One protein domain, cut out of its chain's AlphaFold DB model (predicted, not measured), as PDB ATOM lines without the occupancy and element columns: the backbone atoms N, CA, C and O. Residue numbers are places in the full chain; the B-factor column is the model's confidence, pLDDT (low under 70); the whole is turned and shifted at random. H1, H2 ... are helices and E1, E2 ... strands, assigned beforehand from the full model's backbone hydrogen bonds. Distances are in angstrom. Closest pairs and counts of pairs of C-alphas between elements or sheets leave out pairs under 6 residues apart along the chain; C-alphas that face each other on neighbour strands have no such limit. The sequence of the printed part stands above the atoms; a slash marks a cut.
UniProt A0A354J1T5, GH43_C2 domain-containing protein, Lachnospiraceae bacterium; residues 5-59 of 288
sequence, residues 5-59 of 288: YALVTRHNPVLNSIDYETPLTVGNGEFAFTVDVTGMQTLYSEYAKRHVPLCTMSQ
ATOM      1  N   TYR A   5     119.254 156.778  83.465       85.19
ATOM      2  CA  TYR A   5     119.920 155.917  82.489       85.19
ATOM      3  C   TYR A   5     120.578 156.760  81.398       85.19
ATOM      4  O   TYR A   5     121.774 156.612  81.146       85.19
ATOM      5  N   ALA A   6     119.836 157.703  80.811       91.81
ATOM      6  CA  ALA A   6     120.379 158.609  79.802       91.81
ATOM      7  C   ALA A   6     121.493 159.505  80.370       91.81
ATOM      8  O   ALA A   6     122.523 159.697  79.721       91.81
ATOM      9  N   LEU A   7     121.316 160.019  81.595       83.88
ATOM     10  CA  LEU A   7     122.309 160.875  82.243       83.88
ATOM     11  C   LEU A   7     123.625 160.130  82.511       83.88
ATOM     12  O   LEU A   7     124.681 160.630  82.138       83.88
ATOM     13  N   VAL A   8     123.568 158.942  83.121       83.44
ATOM     14  CA  VAL A   8     124.768 158.146  83.432       83.44
ATOM     15  C   VAL A   8     125.448 157.678  82.149       83.44
ATOM     16  O   VAL A   8     126.648 157.878  81.998       83.44
ATOM     17  N   THR A   9     124.685 157.156  81.182       88.69
ATOM     18  CA  THR A   9     125.241 156.637  79.920       88.69
ATOM     19  C   THR A   9     126.010 157.709  79.145       88.69
ATOM     20  O   THR A   9     127.067 157.418  78.588       88.69
ATOM     21  N   ARG A  10     125.540 158.968  79.148       86.44
ATOM     22  CA  ARG A  10     126.248 160.099  78.517       86.44
ATOM     23  C   ARG A  10     127.629 160.362  79.127       86.44
ATOM     24  O   ARG A  10     128.492 160.912  78.453       86.44
ATOM     25  N   HIS A  11     127.817 160.017  80.396       83.56
ATOM     26  CA  HIS A  11     129.034 160.281  81.161       83.56
ATOM     27  C   HIS A  11     129.873 159.024  81.413       83.56
ATOM     28  O   HIS A  11     130.820 159.090  82.195       83.56
ATOM     29  N   ASN A  12     129.567 157.901  80.750       85.81
ATOM     30  CA  ASN A  12     130.410 156.713  80.822       85.81
ATOM     31  C   ASN A  12     131.826 157.062  80.338       85.81
ATOM     32  O   ASN A  12     131.982 157.502  79.194       85.81
ATOM     33  N   PRO A  13     132.859 156.876  81.174       79.88
ATOM     34  CA  PRO A  13     134.228 157.099  80.749       79.88
ATOM     35  C   PRO A  13     134.589 156.086  79.657       79.88
ATOM     36  O   PRO A  13     134.410 154.880  79.825       79.88
ATOM     37  N   VAL A  14     135.092 156.587  78.530       84.06
ATOM     38  CA  VAL A  14     135.603 155.771  77.422       84.06
ATOM     39  C   VAL A  14     137.083 156.072  77.270       84.06
ATOM     40  O   VAL A  14     137.473 157.188  76.930       84.06
ATOM     41  N   LEU A  15     137.909 155.064  77.525       80.44
ATOM     42  CA  LEU A  15     139.351 155.178  77.404       80.44
ATOM     43  C   LEU A  15     139.775 154.884  75.956       80.44
ATOM     44  O   LEU A  15     139.742 153.739  75.516       80.44
ATOM     45  N   ASN A  16     140.170 155.922  75.216       85.88
ATOM     46  CA  ASN A  16     140.628 155.796  73.822       85.88
ATOM     47  C   ASN A  16     142.158 155.692  73.704       85.88
ATOM     48  O   ASN A  16     142.683 155.118  72.752       85.88
ATOM     49  N   SER A  17     142.875 156.255  74.672       88.62
ATOM     50  CA  SER A  17     144.330 156.245  74.778       88.62
ATOM     51  C   SER A  17     144.725 156.482  76.232       88.62
ATOM     52  O   SER A  17     143.921 156.984  77.018       88.62
ATOM     53  N   ILE A  18     145.967 156.151  76.588       87.88
ATOM     54  CA  ILE A  18     146.516 156.539  77.889       87.88
ATOM     55  C   ILE A  18     146.629 158.063  77.928       87.88
ATOM     56  O   ILE A  18     147.281 158.653  77.066       87.88
ATOM     57  N   ASP A  19     146.026 158.670  78.943       88.31
ATOM     58  CA  ASP A  19     146.228 160.064  79.310       88.31
ATOM     59  C   ASP A  19     146.680 160.113  80.775       88.31
ATOM     60  O   ASP A  19     146.022 159.586  81.677       88.31
ATOM     61  N   TYR A  20     147.857 160.692  80.990       88.75
ATOM     62  CA  TYR A  20     148.479 160.780  82.305       88.75
ATOM     63  C   TYR A  20     148.056 162.032  83.085       88.75
ATOM     64  O   TYR A  20     148.425 162.173  84.247       88.75
ATOM     65  N   GLU A  21     147.317 162.950  82.459       89.62
ATOM     66  CA  GLU A  21     146.838 164.179  83.098       89.62
ATOM     67  C   GLU A  21     145.374 164.074  83.548       89.62
ATOM     68  O   GLU A  21     144.922 164.864  84.375       89.62
ATOM     69  N   THR A  22     144.635 163.076  83.051       88.19
ATOM     70  CA  THR A  22     143.198 162.899  83.316       88.19
ATOM     71  C   THR A  22     142.851 161.499  83.854       88.19
ATOM     72  O   THR A  22     142.051 160.774  83.256       88.19
ATOM     73  N   PRO A  23     143.427 161.064  84.995       89.56
ATOM     74  CA  PRO A  23     143.068 159.779  85.585       89.56
ATOM     75  C   PRO A  23     141.593 159.746  85.998       89.56
ATOM     76  O   PRO A  23     141.003 160.752  86.406       89.56
ATOM     77  N   LEU A  24     140.997 158.557  85.933       89.06
ATOM     78  CA  LEU A  24     139.616 158.354  86.346       89.06
ATOM     79  C   LEU A  24     139.554 158.291  87.873       89.06
ATOM     80  O   LEU A  24     140.260 157.504  88.491       89.06
ATOM     81  N   THR A  25     138.679 159.082  88.488       88.94
ATOM     82  CA  THR A  25     138.355 158.933  89.912       88.94
ATOM     83  C   THR A  25     136.953 158.372  90.053       88.94
ATOM     84  O   THR A  25     135.997 158.940  89.525       88.94
ATOM     85  N   VAL A  26     136.836 157.259  90.772       87.00
ATOM     86  CA  VAL A  26     135.553 156.661  91.148       87.00
ATOM     87  C   VAL A  26     135.338 156.843  92.640       87.00
ATOM     88  O   VAL A  26     136.280 156.759  93.421       87.00
ATOM     89  N   GLY A  27     134.102 157.103  93.045       85.88
ATOM     90  CA  GLY A  27     133.781 157.282  94.451       85.88
ATOM     91  C   GLY A  27     132.288 157.295  94.717       85.88
ATOM     92  O   GLY A  27     131.478 157.435  93.801       85.88
ATOM     93  N   ASN A  28     131.932 157.136  95.986       81.81
ATOM     94  CA  ASN A  28     130.548 157.062  96.459       81.81
ATOM     95  C   ASN A  28     130.209 158.158  97.490       81.81
ATOM     96  O   ASN A  28     129.160 158.086  98.122       81.81
ATOM     97  N   GLY A  29     131.085 159.157  97.653       79.19
ATOM     98  CA  GLY A  29     130.977 160.227  98.657       79.19
ATOM     99  C   GLY A  29     131.756 159.945  99.947       79.19
ATOM    100  O   GLY A  29     132.250 160.878 100.572       79.19
ATOM    101  N   GLU A  30     131.953 158.669 100.277       75.94
ATOM    102  CA  GLU A  30     132.648 158.208 101.489       75.94
ATOM    103  C   GLU A  30     134.050 157.669 101.183       75.94
ATOM    104  O   GLU A  30     134.961 157.747 102.002       75.94
ATOM    105  N   PHE A  31     134.226 157.168  99.963       83.12
ATOM    106  CA  PHE A  31     135.469 156.675  99.402       83.12
ATOM    107  C   PHE A  31     135.661 157.263  98.004       83.12
ATOM    108  O   PHE A  31     134.699 157.399  97.238       83.12
ATOM    109  N   ALA A  32     136.900 157.597  97.661       87.50
ATOM    110  CA  ALA A  32     137.320 157.978  96.326       87.50
ATOM    111  C   ALA A  32     138.659 157.315  96.001       87.50
ATOM    112  O   ALA A  32     139.609 157.383  96.778       87.50
ATOM    113  N   PHE A  33     138.741 156.699  94.829       90.88
ATOM    114  CA  PHE A  33     139.933 156.031  94.329       90.88
ATOM    115  C   PHE A  33     140.228 156.532  92.927       90.88
ATOM    116  O   PHE A  33     139.421 156.373  92.006       90.88
ATOM    117  N   THR A  34     141.377 157.177  92.780       91.75
ATOM    118  CA  THR A  34     141.901 157.602  91.489       91.75
ATOM    119  C   THR A  34     142.707 156.456  90.895       91.75
ATOM    120  O   THR A  34     143.698 156.024  91.488       91.75
ATOM    121  N   VAL A  35     142.276 155.978  89.729       91.00
ATOM    122  CA  VAL A  35     142.900 154.887  88.978       91.00
ATOM    123  C   VAL A  35     143.615 155.405  87.740       91.00
ATOM    124  O   VAL A  35     143.159 156.333  87.068       91.00
ATOM    125  N   ASP A  36     144.731 154.765  87.422       90.88
ATOM    126  CA  ASP A  36     145.359 154.854  86.115       90.88
ATOM    127  C   ASP A  36     144.648 153.961  85.082       90.88
ATOM    128  O   ASP A  36     143.646 153.294  85.351       90.88
ATOM    129  N   VAL A  37     145.193 153.939  83.866       89.31
ATOM    130  CA  VAL A  37     144.695 153.128  82.750       89.31
ATOM    131  C   VAL A  37     144.628 151.617  83.026       89.31
ATOM    132  O   VAL A  37     143.877 150.909  82.357       89.31
ATOM    133  N   THR A  38     145.377 151.096  84.000       89.81
ATOM    134  CA  THR A  38     145.300 149.686  84.404       89.81
ATOM    135  C   THR A  38     144.107 149.414  85.320       89.81
ATOM    136  O   THR A  38     143.916 148.273  85.732       89.81
ATOM    137  N   GLY A  39     143.338 150.442  85.692       86.50
ATOM    138  CA  GLY A  39     142.266 150.350  86.681       86.50
ATOM    139  C   GLY A  39     142.765 150.275  88.128       86.50
ATOM    140  O   GLY A  39     141.962 150.024  89.019       86.50
ATOM    141  N   MET A  40     144.065 150.490  88.368       90.44
ATOM    142  CA  MET A  40     144.708 150.461  89.693       90.44
ATOM    143  C   MET A  40     145.607 151.702  89.857       90.44
ATOM    144  O   MET A  40     145.454 152.667  89.119       90.44
ATOM    145  N   GLN A  41     146.527 151.714  90.827       91.12
ATOM    146  CA  GLN A  41     147.543 152.772  90.996       91.12
ATOM    147  C   GLN A  41     148.952 152.295  90.593       91.12
ATOM    148  O   GLN A  41     149.963 152.718  91.153       91.12
ATOM    149  N   THR A  42     149.020 151.380  89.626       89.38
ATOM    150  CA  THR A  42     150.237 150.702  89.151       89.38
ATOM    151  C   THR A  42     151.279 151.673  88.593       89.38
ATOM    152  O   THR A  42     152.477 151.523  88.820       89.38
ATOM    153  N   LEU A  43     150.829 152.680  87.849       90.19
ATOM    154  CA  LEU A  43     151.643 153.663  87.143       90.19
ATOM    155  C   LEU A  43     151.777 154.972  87.930       90.19
ATOM    156  O   LEU A  43     152.059 156.009  87.326       90.19
ATOM    157  N   TYR A  44     151.617 154.944  89.260       87.06
ATOM    158  CA  TYR A  44     151.696 156.130  90.124       87.06
ATOM    159  C   TYR A  44     152.883 157.038  89.773       87.06
ATOM    160  O   TYR A  44     152.719 158.247  89.633       87.06
ATOM    161  N   SER A  45     154.070 156.465  89.549       87.81
ATOM    162  CA  SER A  45     155.283 157.216  89.204       87.81
ATOM    163  C   SER A  45     155.157 158.018  87.902       87.81
ATOM    164  O   SER A  45     155.684 159.124  87.812       87.81
ATOM    165  N   GLU A  46     154.474 157.486  86.888       91.12
ATOM    166  CA  GLU A  46     154.307 158.149  85.587       91.12
ATOM    167  C   GLU A  46     153.302 159.303  85.647       91.12
ATOM    168  O   GLU A  46     153.503 160.336  85.000       91.12
ATOM    169  N   TYR A  47     152.260 159.148  86.463       90.00
ATOM    170  CA  TYR A  47     151.273 160.186  86.755       90.00
ATOM    171  C   TYR A  47     151.863 161.286  87.659       90.00
ATOM    172  O   TYR A  47     151.763 162.478  87.358       90.00
ATOM    173  N   ALA A  48     152.608 160.904  88.701       86.25
ATOM    174  CA  ALA A  48     153.269 161.832  89.619       86.25
ATOM    175  C   ALA A  48     154.297 162.741  88.918       86.25
ATOM    176  O   ALA A  48     154.355 163.932  89.218       86.25
ATOM    177  N   LYS A  49     155.052 162.233  87.926       90.69
ATOM    178  CA  LYS A  49     155.965 163.048  87.085       90.69
ATOM    179  C   LYS A  49     155.261 164.206  86.366       90.69
ATOM    180  O   LYS A  49     155.912 165.180  86.000       90.69
ATOM    181  N   ARG A  50     153.949 164.094  86.144       90.06
ATOM    182  CA  ARG A  50     153.100 165.114  85.512       90.06
ATOM    183  C   ARG A  50     152.270 165.900  86.526       90.06
ATOM    184  O   ARG A  50     151.382 166.641  86.136       90.06
ATOM    185  N   HIS A  51     152.603 165.795  87.813       86.56
ATOM    186  CA  HIS A  51     151.946 166.503  88.913       86.56
ATOM    187  C   HIS A  51     150.471 166.119  89.115       86.56
ATOM    188  O   HIS A  51     149.702 166.901  89.671       86.56
ATOM    189  N   VAL A  52     150.083 164.902  88.720       86.81
ATOM    190  CA  VAL A  52     148.739 164.353  88.949       86.81
ATOM    191  C   VAL A  52     148.854 163.100  89.822       86.81
ATOM    192  O   VAL A  52     148.908 161.995  89.295       86.81
ATOM    193  N   PRO A  53     148.981 163.218  91.155       83.44
ATOM    194  CA  PRO A  53     149.100 162.044  92.015       83.44
ATOM    195  C   PRO A  53     147.809 161.217  91.975       83.44
ATOM    196  O   PRO A  53     146.709 161.764  92.050       83.44
ATOM    197  N   LEU A  54     147.944 159.893  91.885       88.06
ATOM    198  CA  LEU A  54     146.806 158.996  92.074       88.06
ATOM    199  C   LEU A  54     146.542 158.895  93.576       88.06
ATOM    200  O   LEU A  54     147.431 158.519  94.337       88.06
ATOM    201  N   CYS A  55     145.342 159.271  94.002       84.44
ATOM    202  CA  CYS A  55     144.991 159.353  95.410       84.44
ATOM    203  C   CYS A  55     143.904 158.345  95.772       84.44
ATOM    204  O   CYS A  55     143.024 158.022  94.973       84.44
ATOM    205  N   THR A  56     143.951 157.904  97.022       84.56
ATOM    206  CA  THR A  56     142.851 157.206  97.683       84.56
ATOM    207  C   THR A  56     142.411 158.079  98.843       84.56
ATOM    208  O   THR A  56     143.227 158.441  99.688       84.56
ATOM    209  N   MET A  57     141.138 158.451  98.874       79.06
ATOM    210  CA  MET A  57     140.527 159.175  99.981       79.06
ATOM    211  C   MET A  57     139.408 158.322 100.554       79.06
ATOM    212  O   MET A  57     138.632 157.727  99.813       79.06
ATOM    213  N   SER A  58     139.322 158.270 101.873       78.44
ATOM    214  CA  SER A  58     138.247 157.586 102.578       78.44
ATOM    215  C   SER A  58     137.916 158.368 103.838       78.44
ATOM    216  O   SER A  58     138.824 158.910 104.470       78.44
ATOM    217  N   GLN A  59     136.641 158.418 104.223       72.44
ATOM    218  CA  GLN A  59     136.244 158.950 105.532       72.44
ATOM    219  C   GLN A  59     136.698 158.040 106.687       72.44
ATOM    220  O   GLN A  59     136.906 158.505 107.813       72.44
TER     221      GLN A  59
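What this domain is: This is residues 5 to 59 of the 288 residues of the protein "GH43_C2 domain-containing protein" of Lachnospiraceae bacterium (UniProt A0A354J1T5). A small antiparallel sheet, order E1, E2, E3, has the short helix H2 beyond one end of its strands, while residues 5 to 12, with H1, stick out as a free arm. The 55 printed residues run H1, E1, E2, H2, E3, class mixed, with under half of them in named elements. The whole is only just loose, close to compact, with radius of gyration of the C-alphas 12.3 A and spans 37 by 32 by 16 A.

How they stand to each other: Start at H1, residues 5 to 10, which stands free. E1, residues 24 to 27, and E2, residues 31 to 35, form a hairpin at 164 degrees; find N 26 and O 33 3.0 A apart. H2, residues 44 to 48, is not on the sheet. E3, residues 56 to 58, is antiparallel to E2 at 173 degrees, with N 57 and O 32 2.8 A apart. In H1 and H2 every O i to N i+4 pair is within hydrogen-bond range.

Where its parts are: Find C-alpha 5 at (119.920, 155.917, 82.489), where H1 begins its 8.6 A. E1 spans 10.0 A, E2 12.9 A, H2 5.9 A; E3, 6.7 A, ends at C-alpha 58, (138.247, 157.586, 102.578).

The domain as a whole: The farthest C-alphas, Tyr 5 and Lys 49, are 37.0 A apart. The printed part has no cut, the link H1 to E1 is long, and no printed residue is under 70 in pLDDT.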